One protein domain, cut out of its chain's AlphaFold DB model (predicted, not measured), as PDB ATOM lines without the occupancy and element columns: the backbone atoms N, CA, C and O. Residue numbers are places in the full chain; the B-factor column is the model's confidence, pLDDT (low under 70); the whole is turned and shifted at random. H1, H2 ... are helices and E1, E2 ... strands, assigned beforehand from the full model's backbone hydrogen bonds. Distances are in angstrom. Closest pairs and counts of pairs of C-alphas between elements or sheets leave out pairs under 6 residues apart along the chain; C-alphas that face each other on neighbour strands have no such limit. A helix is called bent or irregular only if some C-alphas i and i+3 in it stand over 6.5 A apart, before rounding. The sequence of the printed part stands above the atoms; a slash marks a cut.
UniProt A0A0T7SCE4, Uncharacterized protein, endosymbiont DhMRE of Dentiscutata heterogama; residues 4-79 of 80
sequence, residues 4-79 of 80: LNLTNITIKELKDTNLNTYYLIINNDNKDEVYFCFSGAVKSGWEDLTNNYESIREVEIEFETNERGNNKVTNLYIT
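Overview. This is residues 4 to 79 of the 80 residues of an uncharacterized protein of endosymbiont DhMRE of Dentiscutata heterogama (UniProt A0A0T7SCE4). Two small sheets partly face to face with their strands crossed make a sandwich; E4 passes close to E7, and H1 covers one side, near E2 and the end of E7. The printed part has 76 residues, with one named helix and seven named strands that follow along the chain as E1 E2 E3 E4 E5 H1 E6 E7. One sheet, mixed, runs E1 E6 E7 E5; the other, antiparallel, runs E2 E3 E4. The class is mostly strand; the whole is compact, radius of gyration of the C-alphas 11.7 A, spanning 35 by 31 by 21 A.

Along the chain. Find C-alpha 4 at (82.771, 5.281, -12.973), where E1, residues 4 to 6, begins. Next come E2, 9 to 15, 19.4 A; E3, 21 to 27, 19.8 A; E4, 34 to 38, 13.9 A; and E5, 42 to 44. H1, 46 to 55, is 13.4 A long and irregular: C-alphas 51 and 54 are 8.6 A apart. E6, 59 to 65, and E7, 71 to 78, each measure 18.3 A; E7 bends by 71 degrees at residue 74 and ends at C-alpha 78, (93.412, 10.649, -15.277).

Arrangement. E2, E3 and E4 form a meander, each strand the antiparallel neighbour of the one before; look at N 12 and O 24, 2.9 A, and N 25 and O 35, 2.8 A. In the other sheet, E6 is antiparallel to E1, N 4 to O 61 2.8 A, and to E7, N 60 to O 77 2.9 A; E7 and E5 are parallel, N 43 to O 76 2.8 A. The two sheets' strands stand at 80 degrees; between E4 and E7 the closest C-alphas are Cys 37 and Val 73, 5.7 A. H1 is on one face of the sheet E2 E3 E4, making two layers, a helix over a sheet; its height is 9.3 A, over E2, slantwise at 44 degrees on the local plane. Its closest C-alpha pair with E2 is Tyr 53 and Ile 11, 5.9 A, and 4 of its 6 O i to N i+4 pairs are within hydrogen-bond range.

Size, cuts and confidence. The farthest C-alphas, Asn 51 and Glu 67, are 35.0 A apart. The printed part has no cut, no link is long, and no printed residue is under 70 in pLDDT.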
ATOM      1  N   LEU A   4      83.366   4.954 -11.681       92.12
ATOM      2  CA  LEU A   4      82.771   5.281 -12.973       92.12
ATOM      3  C   LEU A   4      83.853   5.746 -13.945       92.12
ATOM      4  O   LEU A   4      84.654   6.616 -13.614       92.12
ATOM      5  N   ASN A   5      83.816   5.196 -15.155       93.88
ATOM      6  CA  ASN A   5      84.685   5.601 -16.254       93.88
ATOM      7  C   ASN A   5      83.914   6.541 -17.174       93.88
ATOM      8  O   ASN A   5      82.839   6.190 -17.666       93.88
ATOM      9  N   LEU A   6      84.465   7.727 -17.400       93.50
ATOM     10  CA  LEU A   6      83.900   8.744 -18.275       93.50
ATOM     11  C   LEU A   6      84.870   8.978 -19.428       93.50
ATOM     12  O   LEU A   6      86.000   9.360 -19.165       93.50
ATOM     13  N   THR A   7      84.439   8.788 -20.675       93.69
ATOM     14  CA  THR A   7      85.298   8.837 -21.883       93.69
ATOM     15  C   THR A   7      85.011  10.023 -22.807       93.69
ATOM     16  O   THR A   7      85.715  10.238 -23.795       93.69
ATOM     17  N   ASN A   8      83.977  10.809 -22.503       93.88
ATOM     18  CA  ASN A   8      83.604  12.007 -23.244       93.88
ATOM     19  C   ASN A   8      83.317  13.152 -22.271       93.88
ATOM     20  O   ASN A   8      82.164  13.477 -21.984       93.88
ATOM     21  N   ILE A   9      84.376  13.758 -21.735       94.50
ATOM     22  CA  ILE A   9      84.246  14.803 -20.713       94.50
ATOM     23  C   ILE A   9      84.771  16.164 -21.149       94.50
ATOM     24  O   ILE A   9      85.540  16.327 -22.099       94.50
ATOM     25  N   THR A  10      84.387  17.170 -20.374       94.56
ATOM     26  CA  THR A  10      85.058  18.465 -20.334       94.56
ATOM     27  C   THR A  10      85.401  18.805 -18.896       94.56
ATOM     28  O   THR A  10      84.536  18.750 -18.023       94.56
ATOM     29  N   ILE A  11      86.657  19.180 -18.658       92.75
ATOM     30  CA  ILE A  11      87.123  19.628 -17.349       92.75
ATOM     31  C   ILE A  11      87.223  21.154 -17.345       92.75
ATOM     32  O   ILE A  11      87.697  21.752 -18.310       92.75
ATOM     33  N   LYS A  12      86.766  21.791 -16.265       93.00
ATOM     34  CA  LYS A  12      86.953  23.227 -16.016       93.00
ATOM     35  C   LYS A  12      87.651  23.444 -14.687       93.00
ATOM     36  O   LYS A  12      87.196  22.920 -13.674       93.00
ATOM     37  N   GLU A  13      88.694  24.262 -14.681       92.81
ATOM     38  CA  GLU A  13      89.293  24.770 -13.448       92.81
ATOM     39  C   GLU A  13      88.477  25.956 -12.911       92.81
ATOM     40  O   GLU A  13      88.147  26.890 -13.644       92.81
ATOM     41  N   LEU A  14      88.130  25.916 -11.626       92.75
ATOM     42  CA  LEU A  14      87.350  26.937 -10.928       92.75
ATOM     43  C   LEU A  14      87.920  27.178  -9.521       92.75
ATOM     44  O   LEU A  14      88.767  26.429  -9.038       92.75
ATOM     45  N   LYS A  15      87.451  28.235  -8.846       93.12
ATOM     46  CA  LYS A  15      87.844  28.573  -7.467       93.12
ATOM     47  C   LYS A  15      86.633  28.709  -6.557       93.12
ATOM     48  O   LYS A  15      85.610  29.255  -6.973       93.12
ATOM     49  N   ASP A  16      86.737  28.187  -5.336       90.56
ATOM     50  CA  ASP A  16      85.716  28.384  -4.302       90.56
ATOM     51  C   ASP A  16      85.808  29.799  -3.691       90.56
ATOM     52  O   ASP A  16      86.658  30.615  -4.059       90.56
ATOM     53  N   THR A  17      84.936  30.107  -2.729       92.50
ATOM     54  CA  THR A  17      84.932  31.409  -2.034       92.50
ATOM     55  C   THR A  17      86.204  31.686  -1.229       92.50
ATOM     56  O   THR A  17      86.475  32.838  -0.905       92.50
ATOM     57  N   ASN A  18      86.978  30.650  -0.904       93.75
ATOM     58  CA  ASN A  18      88.248  30.720  -0.184       93.75
ATOM     59  C   ASN A  18      89.457  30.654  -1.135       93.75
ATOM     60  O   ASN A  18      90.586  30.505  -0.672       93.75
ATOM     61  N   LEU A  19      89.232  30.782  -2.449       90.75
ATOM     62  CA  LEU A  19      90.240  30.689  -3.509       90.75
ATOM     63  C   LEU A  19      90.877  29.299  -3.672       90.75
ATOM     64  O   LEU A  19      91.896  29.181  -4.355       90.75
ATOM     65  N   ASN A  20      90.277  28.248  -3.111       90.50
ATOM     66  CA  ASN A  20      90.721  26.879  -3.344       90.50
ATOM     67  C   ASN A  20      90.346  26.459  -4.763       90.50
ATOM     68  O   ASN A  20      89.171  26.507  -5.142       90.50
ATOM     69  N   THR A  21      91.340  26.017  -5.531       90.31
ATOM     70  CA  THR A  21      91.115  25.461  -6.864       90.31
ATOM     71  C   THR A  21      90.360  24.137  -6.770       90.31
ATOM     72  O   THR A  21      90.729  23.241  -6.003       90.31
ATOM     73  N   TYR A  22      89.322  24.001  -7.585       91.06
ATOM     74  CA  TYR A  22      88.616  22.750  -7.819       91.06
ATOM     75  C   TYR A  22      88.373  22.563  -9.314       91.06
ATOM     76  O   TYR A  22      88.367  23.520 -10.088       91.06
ATOM     77  N   TYR A  23      88.158  21.316  -9.705       91.69
ATOM     78  CA  TYR A  23      87.918  20.933 -11.085       91.69
ATOM     79  C   TYR A  23      86.489  20.431 -11.225       91.69
ATOM     80  O   TYR A  23      86.033  19.607 -10.432       91.69
ATOM     81  N   LEU A  24      85.780  20.946 -12.223       92.50
ATOM     82  CA  LEU A  24      84.449  20.503 -12.609       92.50
ATOM     83  C   LEU A  24      84.578  19.564 -13.806       92.50
ATOM     84  O   LEU A  24      85.067  19.983 -14.850       92.50
ATOM     85  N   ILE A  25      84.133  18.326 -13.656       92.44
ATOM     86  CA  ILE A  25      84.145  17.286 -14.683       92.44
ATOM     87  C   ILE A  25      82.716  17.138 -15.193       92.44
ATOM     88  O   ILE A  25      81.814  16.740 -14.457       92.44
ATOM     89  N   ILE A  26      82.506  17.503 -16.449       92.81
ATOM     90  CA  ILE A  26      81.200  17.489 -17.105       92.81
ATOM     91  C   ILE A  26      81.159  16.271 -18.021       92.81
ATOM     92  O   ILE A  26      81.988  16.185 -18.927       92.81
ATOM     93  N   ASN A  27      80.204  15.364 -17.808       93.62
ATOM     94  CA  ASN A  27      79.938  14.283 -18.750       93.62
ATOM     95  C   ASN A  27      79.179  14.850 -19.964       93.62
ATOM     96  O   ASN A  27      78.059  15.345 -19.841       93.62
ATOM     97  N   ASN A  28      79.779  14.806 -21.153       93.19
ATOM     98  CA  ASN A  28      79.124  15.305 -22.363       93.19
ATOM     99  C   ASN A  28      78.060  14.338 -22.900       93.19
ATOM    100  O   ASN A  28      77.177  14.783 -23.639       93.19
ATOM    101  N   ASP A  29      78.107  13.061 -22.508       93.19
ATOM    102  CA  ASP A  29      77.091  12.064 -22.860       93.19
ATOM    103  C   ASP A  29      75.821  12.225 -22.008       93.19
ATOM    104  O   ASP A  29      74.723  11.891 -22.456       93.19
ATOM    105  N   ASN A  30      75.950  12.793 -20.803       90.25
ATOM    106  CA  ASN A  30      74.837  13.113 -19.916       90.25
ATOM    107  C   ASN A  30      75.080  14.438 -19.180       90.25
ATOM    108  O   ASN A  30      75.762  14.488 -18.162       90.25
ATOM    109  N   LYS A  31      74.469  15.522 -19.665       77.81
ATOM    110  CA  LYS A  31      74.689  16.874 -19.123       77.81
ATOM    111  C   LYS A  31      74.142  17.090 -17.711       77.81
ATOM    112  O   LYS A  31      74.551  18.054 -17.067       77.81
ATOM    113  N   ASP A  32      73.243  16.225 -17.244       83.88
ATOM    114  CA  ASP A  32      72.753  16.253 -15.861       83.88
ATOM    115  C   ASP A  32      73.765  15.617 -14.890       83.88
ATOM    116  O   ASP A  32      73.624  15.717 -13.671       83.88
ATOM    117  N   GLU A  33      74.810  14.983 -15.424       87.38
ATOM    118  CA  GLU A  33      75.847  14.302 -14.674       87.38
ATOM    119  C   GLU A  33      77.127  15.146 -14.643       87.38
ATOM    120  O   GLU A  33      77.938  15.186 -15.574       87.38
ATOM    121  N   VAL A  34      77.293  15.856 -13.531       89.19
ATOM    122  CA  VAL A  34      78.441  16.725 -13.289       89.19
ATOM    123  C   VAL A  34      79.088  16.349 -11.969       89.19
ATOM    124  O   VAL A  34      78.428  16.230 -10.937       89.19
ATOM    125  N   TYR A  35      80.406  16.218 -12.005       90.56
ATOM    126  CA  TYR A  35      81.231  15.910 -10.853       90.56
ATOM    127  C   TYR A  35      82.137  17.094 -10.542       90.56
ATOM    128  O   TYR A  35      82.552  17.829 -11.436       90.56
ATOM    129  N   PHE A  36      82.475  17.283  -9.274       89.75
ATOM    130  CA  PHE A  36      83.520  18.223  -8.890       89.75
ATOM    131  C   PHE A  36      84.508  17.537  -7.959       89.75
ATOM    132  O   PHE A  36      84.122  16.721  -7.119       89.75
ATOM    133  N   CYS A  37      85.783  17.882  -8.090       88.75
ATOM    134  CA  CYS A  37      86.825  17.380  -7.213       88.75
ATOM    135  C   CYS A  37      87.802  18.494  -6.835       88.75
ATOM    136  O   CYS A  37      88.157  19.351  -7.645       88.75
ATOM    137  N   PHE A  38      88.268  18.473  -5.590       88.50
ATOM    138  CA  PHE A  38      89.398  19.302  -5.183       88.50
ATOM    139  C   PHE A  38      90.707  18.641  -5.604       88.50
ATOM    140  O   PHE A  38      90.769  17.423  -5.776       88.50
ATOM    141  N   SER A  39      91.768  19.435  -5.704       82.69
ATOM    142  CA  SER A  39      93.114  18.962  -6.047       82.69
ATOM    143  C   SER A  39      93.583  17.752  -5.229       82.69
ATOM    144  O   SER A  39      94.186  16.834  -5.773       82.69
ATOM    145  N   GLY A  40      93.245  17.694  -3.938       84.31
ATOM    146  CA  GLY A  40      93.612  16.577  -3.059       84.31
ATOM    147  C   GLY A  40      92.946  15.229  -3.378       84.31
ATOM    148  O   GLY A  40      93.380  14.202  -2.853       84.31
ATOM    149  N   ALA A  41      91.904  15.210  -4.217       88.00
ATOM    150  CA  ALA A  41      91.232  13.983  -4.649       88.00
ATOM    151  C   ALA A  41      91.945  13.297  -5.828       88.00
ATOM    152  O   ALA A  41      91.657  12.144  -6.133       88.00
ATOM    153  N   VAL A  42      92.887  13.969  -6.494       88.94
ATOM    154  CA  VAL A  42      93.589  13.412  -7.654       88.94
ATOM    155  C   VAL A  42      94.624  12.394  -7.187       88.94
ATOM    156  O   VAL A  42      95.516  12.715  -6.403       88.94
ATOM    157  N   LYS A  43      94.495  11.149  -7.648       90.38
ATOM    158  CA  LYS A  43      95.390  10.038  -7.288       90.38
ATOM    159  C   LYS A  43      96.389   9.692  -8.381       90.38
ATOM    160  O   LYS A  43      97.474   9.218  -8.061       90.38
ATOM    161  N   SER A  44      96.047   9.955  -9.639       90.94
ATOM    162  CA  SER A  44      96.919   9.752 -10.799       90.94
ATOM    163  C   SER A  44      96.709  10.858 -11.833       90.94
ATOM    164  O   SER A  44      95.588  11.342 -11.980       90.94
ATOM    165  N   GLY A  45      97.780  11.241 -12.535       88.25
ATOM    166  CA  GLY A  45      97.757  12.256 -13.598       88.25
ATOM    167  C   GLY A  45      97.568  13.692 -13.108       88.25
ATOM    168  O   GLY A  45      96.922  14.502 -13.765       88.25
ATOM    169  N   TRP A  46      98.127  14.019 -11.937       87.06
ATOM    170  CA  TRP A  46      98.090  15.380 -11.387       87.06
ATOM    171  C   TRP A  46      98.680  16.420 -12.347       87.06
ATOM    172  O   TRP A  46      98.053  17.449 -12.573       87.06
ATOM    173  N   GLU A  47      99.846  16.139 -12.939       88.62
ATOM    174  CA  GLU A  47     100.494  17.055 -13.887       88.62
ATOM    175  C   GLU A  47      99.644  17.282 -15.143       88.62
ATOM    176  O   GLU A  47      99.537  18.422 -15.603       88.62
ATOM    177  N   ASP A  48      99.002  16.231 -15.658       88.81
ATOM    178  CA  ASP A  48      98.092  16.325 -16.802       88.81
ATOM    179  C   ASP A  48      96.881  17.189 -16.465       88.81
ATOM    180  O   ASP A  48      96.513  18.064 -17.246       88.81
ATOM    181  N   LEU A  49      96.298  17.010 -15.278       87.94
ATOM    182  CA  LEU A  49      95.179  17.830 -14.830       87.94
ATOM    183  C   LEU A  49      95.589  19.298 -14.645       87.94
ATOM    184  O   LEU A  49      94.871  20.187 -15.079       87.94
ATOM    185  N   THR A  50      96.739  19.597 -14.041       85.69
ATOM    186  CA  THR A  50      97.125  20.999 -13.803       85.69
ATOM    187  C   THR A  50      97.583  21.729 -15.060       85.69
ATOM    188  O   THR A  50      97.354  22.927 -15.182       85.69
ATOM    189  N   ASN A  51      98.250  21.033 -15.984       88.56
ATOM    190  CA  ASN A  51      98.858  21.677 -17.151       88.56
ATOM    191  C   ASN A  51      97.994  21.557 -18.409       88.56
ATOM    192  O   ASN A  51      98.059  22.427 -19.273       88.56
ATOM    193  N   ASN A  52      97.200  20.489 -18.515       90.94
ATOM    194  CA  ASN A  52      96.557  20.065 -19.757       90.94
ATOM    195  C   ASN A  52      95.102  19.591 -19.548       90.94
ATOM    196  O   ASN A  52      94.601  18.799 -20.348       90.94
ATOM    197  N   TYR A  53      94.382  20.054 -18.514       89.31
ATOM    198  CA  TYR A  53      93.001  19.591 -18.266       89.31
ATOM    199  C   TYR A  53      92.070  19.745 -19.479       89.31
ATOM    200  O   TYR A  53      91.158  18.943 -19.665       89.31
ATOM    201  N   GLU A  54      92.303  20.749 -20.328       89.62
ATOM    202  CA  GLU A  54      91.505  21.001 -21.531       89.62
ATOM    203  C   GLU A  54      91.629  19.897 -22.590       89.62
ATOM    204  O   GLU A  54      90.720  19.739 -23.414       89.62
ATOM    205  N   SER A  55      92.718  19.120 -22.587       91.62
ATOM    206  CA  SER A  55      92.916  17.992 -23.505       91.62
ATOM    207  C   SER A  55      92.443  16.657 -22.941       91.62
ATOM    208  O   SER A  55      92.324  15.704 -23.706       91.62
ATOM    209  N   ILE A  56      92.143  16.572 -21.643       92.06
ATOM    210  CA  ILE A  56      91.674  15.333 -21.017       92.06
ATOM    211  C   ILE A  56      90.274  15.001 -21.542       92.06
ATOM    212  O   ILE A  56      89.377  15.852 -21.581       92.06
ATOM    213  N   ARG A  57      90.101  13.756 -21.982       93.38
ATOM    214  CA  ARG A  57      88.826  13.234 -22.496       93.38
ATOM    215  C   ARG A  57      88.314  12.050 -21.699       93.38
ATOM    216  O   ARG A  57      87.106  11.834 -21.704       93.38
ATOM    217  N   GLU A  58      89.198  11.367 -20.981       94.00
ATOM    218  CA  GLU A  58      88.858  10.196 -20.194       94.00
ATOM    219  C   GLU A  58      89.355  10.316 -18.753       94.00
ATOM    220  O   GLU A  58      90.469  10.787 -18.503       94.00
ATOM    221  N   VAL A  59      88.509   9.915 -17.807       94.12
ATOM    222  CA  VAL A  59      88.861   9.773 -16.393       94.12
ATOM    223  C   VAL A  59      88.130   8.592 -15.771       94.12
ATOM    224  O   VAL A  59      86.996   8.277 -16.137       94.12
ATOM    225  N   GLU A  60      88.743   8.023 -14.742       95.38
ATOM    226  CA  GLU A  60      88.076   7.155 -13.780       95.38
ATOM    227  C   GLU A  60      87.847   7.932 -12.477       95.38
ATOM    228  O   GLU A  60      88.755   8.576 -11.939       95.38
ATOM    229  N   ILE A  61      86.615   7.899 -11.969       93.81
ATOM    230  CA  ILE A  61      86.232   8.534 -10.707       93.81
ATOM    231  C   ILE A  61      85.765   7.493  -9.696       93.81
ATOM    232  O   ILE A  61      84.958   6.624 -10.009       93.81
ATOM    233  N   GLU A  62      86.206   7.640  -8.453       94.00
ATOM    234  CA  GLU A  62      85.569   7.013  -7.297       94.00
ATOM    235  C   GLU A  62      84.747   8.057  -6.558       94.00
ATOM    236  O   GLU A  62      85.188   9.197  -6.366       94.00
ATOM    237  N   PHE A  63      83.555   7.673  -6.111       91.19
ATOM    238  CA  PHE A  63      82.689   8.578  -5.371       91.19
ATOM    239  C   PHE A  63      81.923   7.886  -4.250       91.19
ATOM    240  O   PHE A  63      81.706   6.676  -4.238       91.19
ATOM    241  N   GLU A  64      81.475   8.694  -3.299       90.44
ATOM    242  CA  GLU A  64      80.504   8.310  -2.286       90.44
ATOM    243  C   GLU A  64      79.190   9.037  -2.551       90.44
ATOM    244  O   GLU A  64      79.159  10.263  -2.676       90.44
ATOM    245  N   THR A  65      78.092   8.291  -2.613       86.94
ATOM    246  CA  THR A  65      76.752   8.872  -2.688       86.94
ATOM    247  C   THR A  65      76.245   9.136  -1.276       86.94
ATOM    248  O   THR A  65      76.183   8.224  -0.450       86.94
ATOM    249  N   ASN A  66      75.890  10.383  -0.975       84.69
ATOM    250  CA  ASN A  66      75.283  10.711   0.314       84.69
ATOM    251  C   ASN A  66      73.791  10.316   0.358       84.69
ATOM    252  O   ASN A  66      73.190   9.982  -0.660       84.69
ATOM    253  N   GLU A  67      73.156  10.421   1.530       87.56
ATOM    254  CA  GLU A  67      71.731  10.084   1.734       87.56
ATOM    255  C   GLU A  67      70.753  10.870   0.836       87.56
ATOM    256  O   GLU A  67      69.593  10.491   0.695       87.56
ATOM    257  N   ARG A  68      71.209  11.973   0.228       83.44
ATOM    258  CA  ARG A  68      70.429  12.821  -0.686       83.44
ATOM    259  C   ARG A  68      70.648  12.472  -2.160       83.44
ATOM    260  O   ARG A  68      70.092  13.153  -3.014       83.44
ATOM    261  N   GLY A  69      71.451  11.450  -2.459       80.31
ATOM    262  CA  GLY A  69      71.762  11.029  -3.824       80.31
ATOM    263  C   GLY A  69      72.887  11.820  -4.497       80.31
ATOM    264  O   GLY A  69      73.123  11.625  -5.684       80.31
ATOM    265  N   ASN A  70      73.599  12.696  -3.776       81.69
ATOM    266  CA  ASN A  70      74.693  13.469  -4.368       81.69
ATOM    267  C   ASN A  70      75.994  12.667  -4.330       81.69
ATOM    268  O   ASN A  70      76.395  12.194  -3.262       81.69
ATOM    269  N   ASN A  71      76.687  12.606  -5.466       84.94
ATOM    270  CA  ASN A  71      77.983  11.950  -5.590       84.94
ATOM    271  C   ASN A  71      79.111  12.910  -5.198       84.94
ATOM    272  O   ASN A  71      79.321  13.946  -5.830       84.94
ATOM    273  N   LYS A  72      79.852  12.564  -4.146       86.00
ATOM    274  CA  LYS A  72      81.081  13.243  -3.739       86.00
ATOM    275  C   LYS A  72      82.271  12.466  -4.284       86.00
ATOM    276  O   LYS A  72      82.503  11.344  -3.842       86.00
ATOM    277  N   VAL A  73      83.044  13.070  -5.184       90.50
ATOM    278  CA  VAL A  73      84.284  12.465  -5.693       90.50
ATOM    279  C   VAL A  73      85.284  12.310  -4.546       90.50
ATOM    280  O   VAL A  73      85.607  13.280  -3.854       90.50
ATOM    281  N   THR A  74      85.756  11.086  -4.338       90.75
ATOM    282  CA  THR A  74      86.773  10.741  -3.339       90.75
ATOM    283  C   THR A  74      88.135  10.549  -3.987       90.75
ATOM    284  O   THR A  74      89.119  11.051  -3.443       90.75
ATOM    285  N   ASN A  75      88.179   9.915  -5.164       93.25
ATOM    286  CA  ASN A  75      89.391   9.744  -5.959       93.25
ATOM    287  C   ASN A  75      89.131  10.068  -7.439       93.25
ATOM    288  O   ASN A  75      88.075   9.743  -7.974       93.25
ATOM    289  N   LEU A  76      90.106  10.702  -8.091       93.44
ATOM    290  CA  LEU A  76      90.139  10.941  -9.534       93.44
ATOM    291  C   LEU A  76      91.431  10.362 -10.117       93.44
ATOM    292  O   LEU A  76      92.524  10.648  -9.614       93.44
ATOM    293  N   TYR A  77      91.302   9.614 -11.205       94.38
ATOM    294  CA  TYR A  77      92.407   9.057 -11.970       94.38
ATOM    295  C   TYR A  77      92.304   9.558 -13.407       94.38
ATOM    296  O   TYR A  77      91.317   9.292 -14.092       94.38
ATOM    297  N   ILE A  78      93.315  10.297 -13.861       91.94
ATOM    298  CA  ILE A  78      93.412  10.649 -15.277       91.94
ATOM    299  C   ILE A  78      93.939   9.431 -16.027       91.94
ATOM    300  O   ILE A  78      94.997   8.893 -15.689       91.94
ATOM    301  N   THR A  79      93.182   9.003 -17.026       84.50
ATOM    302  CA  THR A  79      93.516   7.899 -17.921       84.50
ATOM    303  C   THR A  79      93.790   8.517 -19.289       84.50
ATOM    304  O   THR A  79      92.892   9.098 -19.897       84.50
TER     305      THR A  79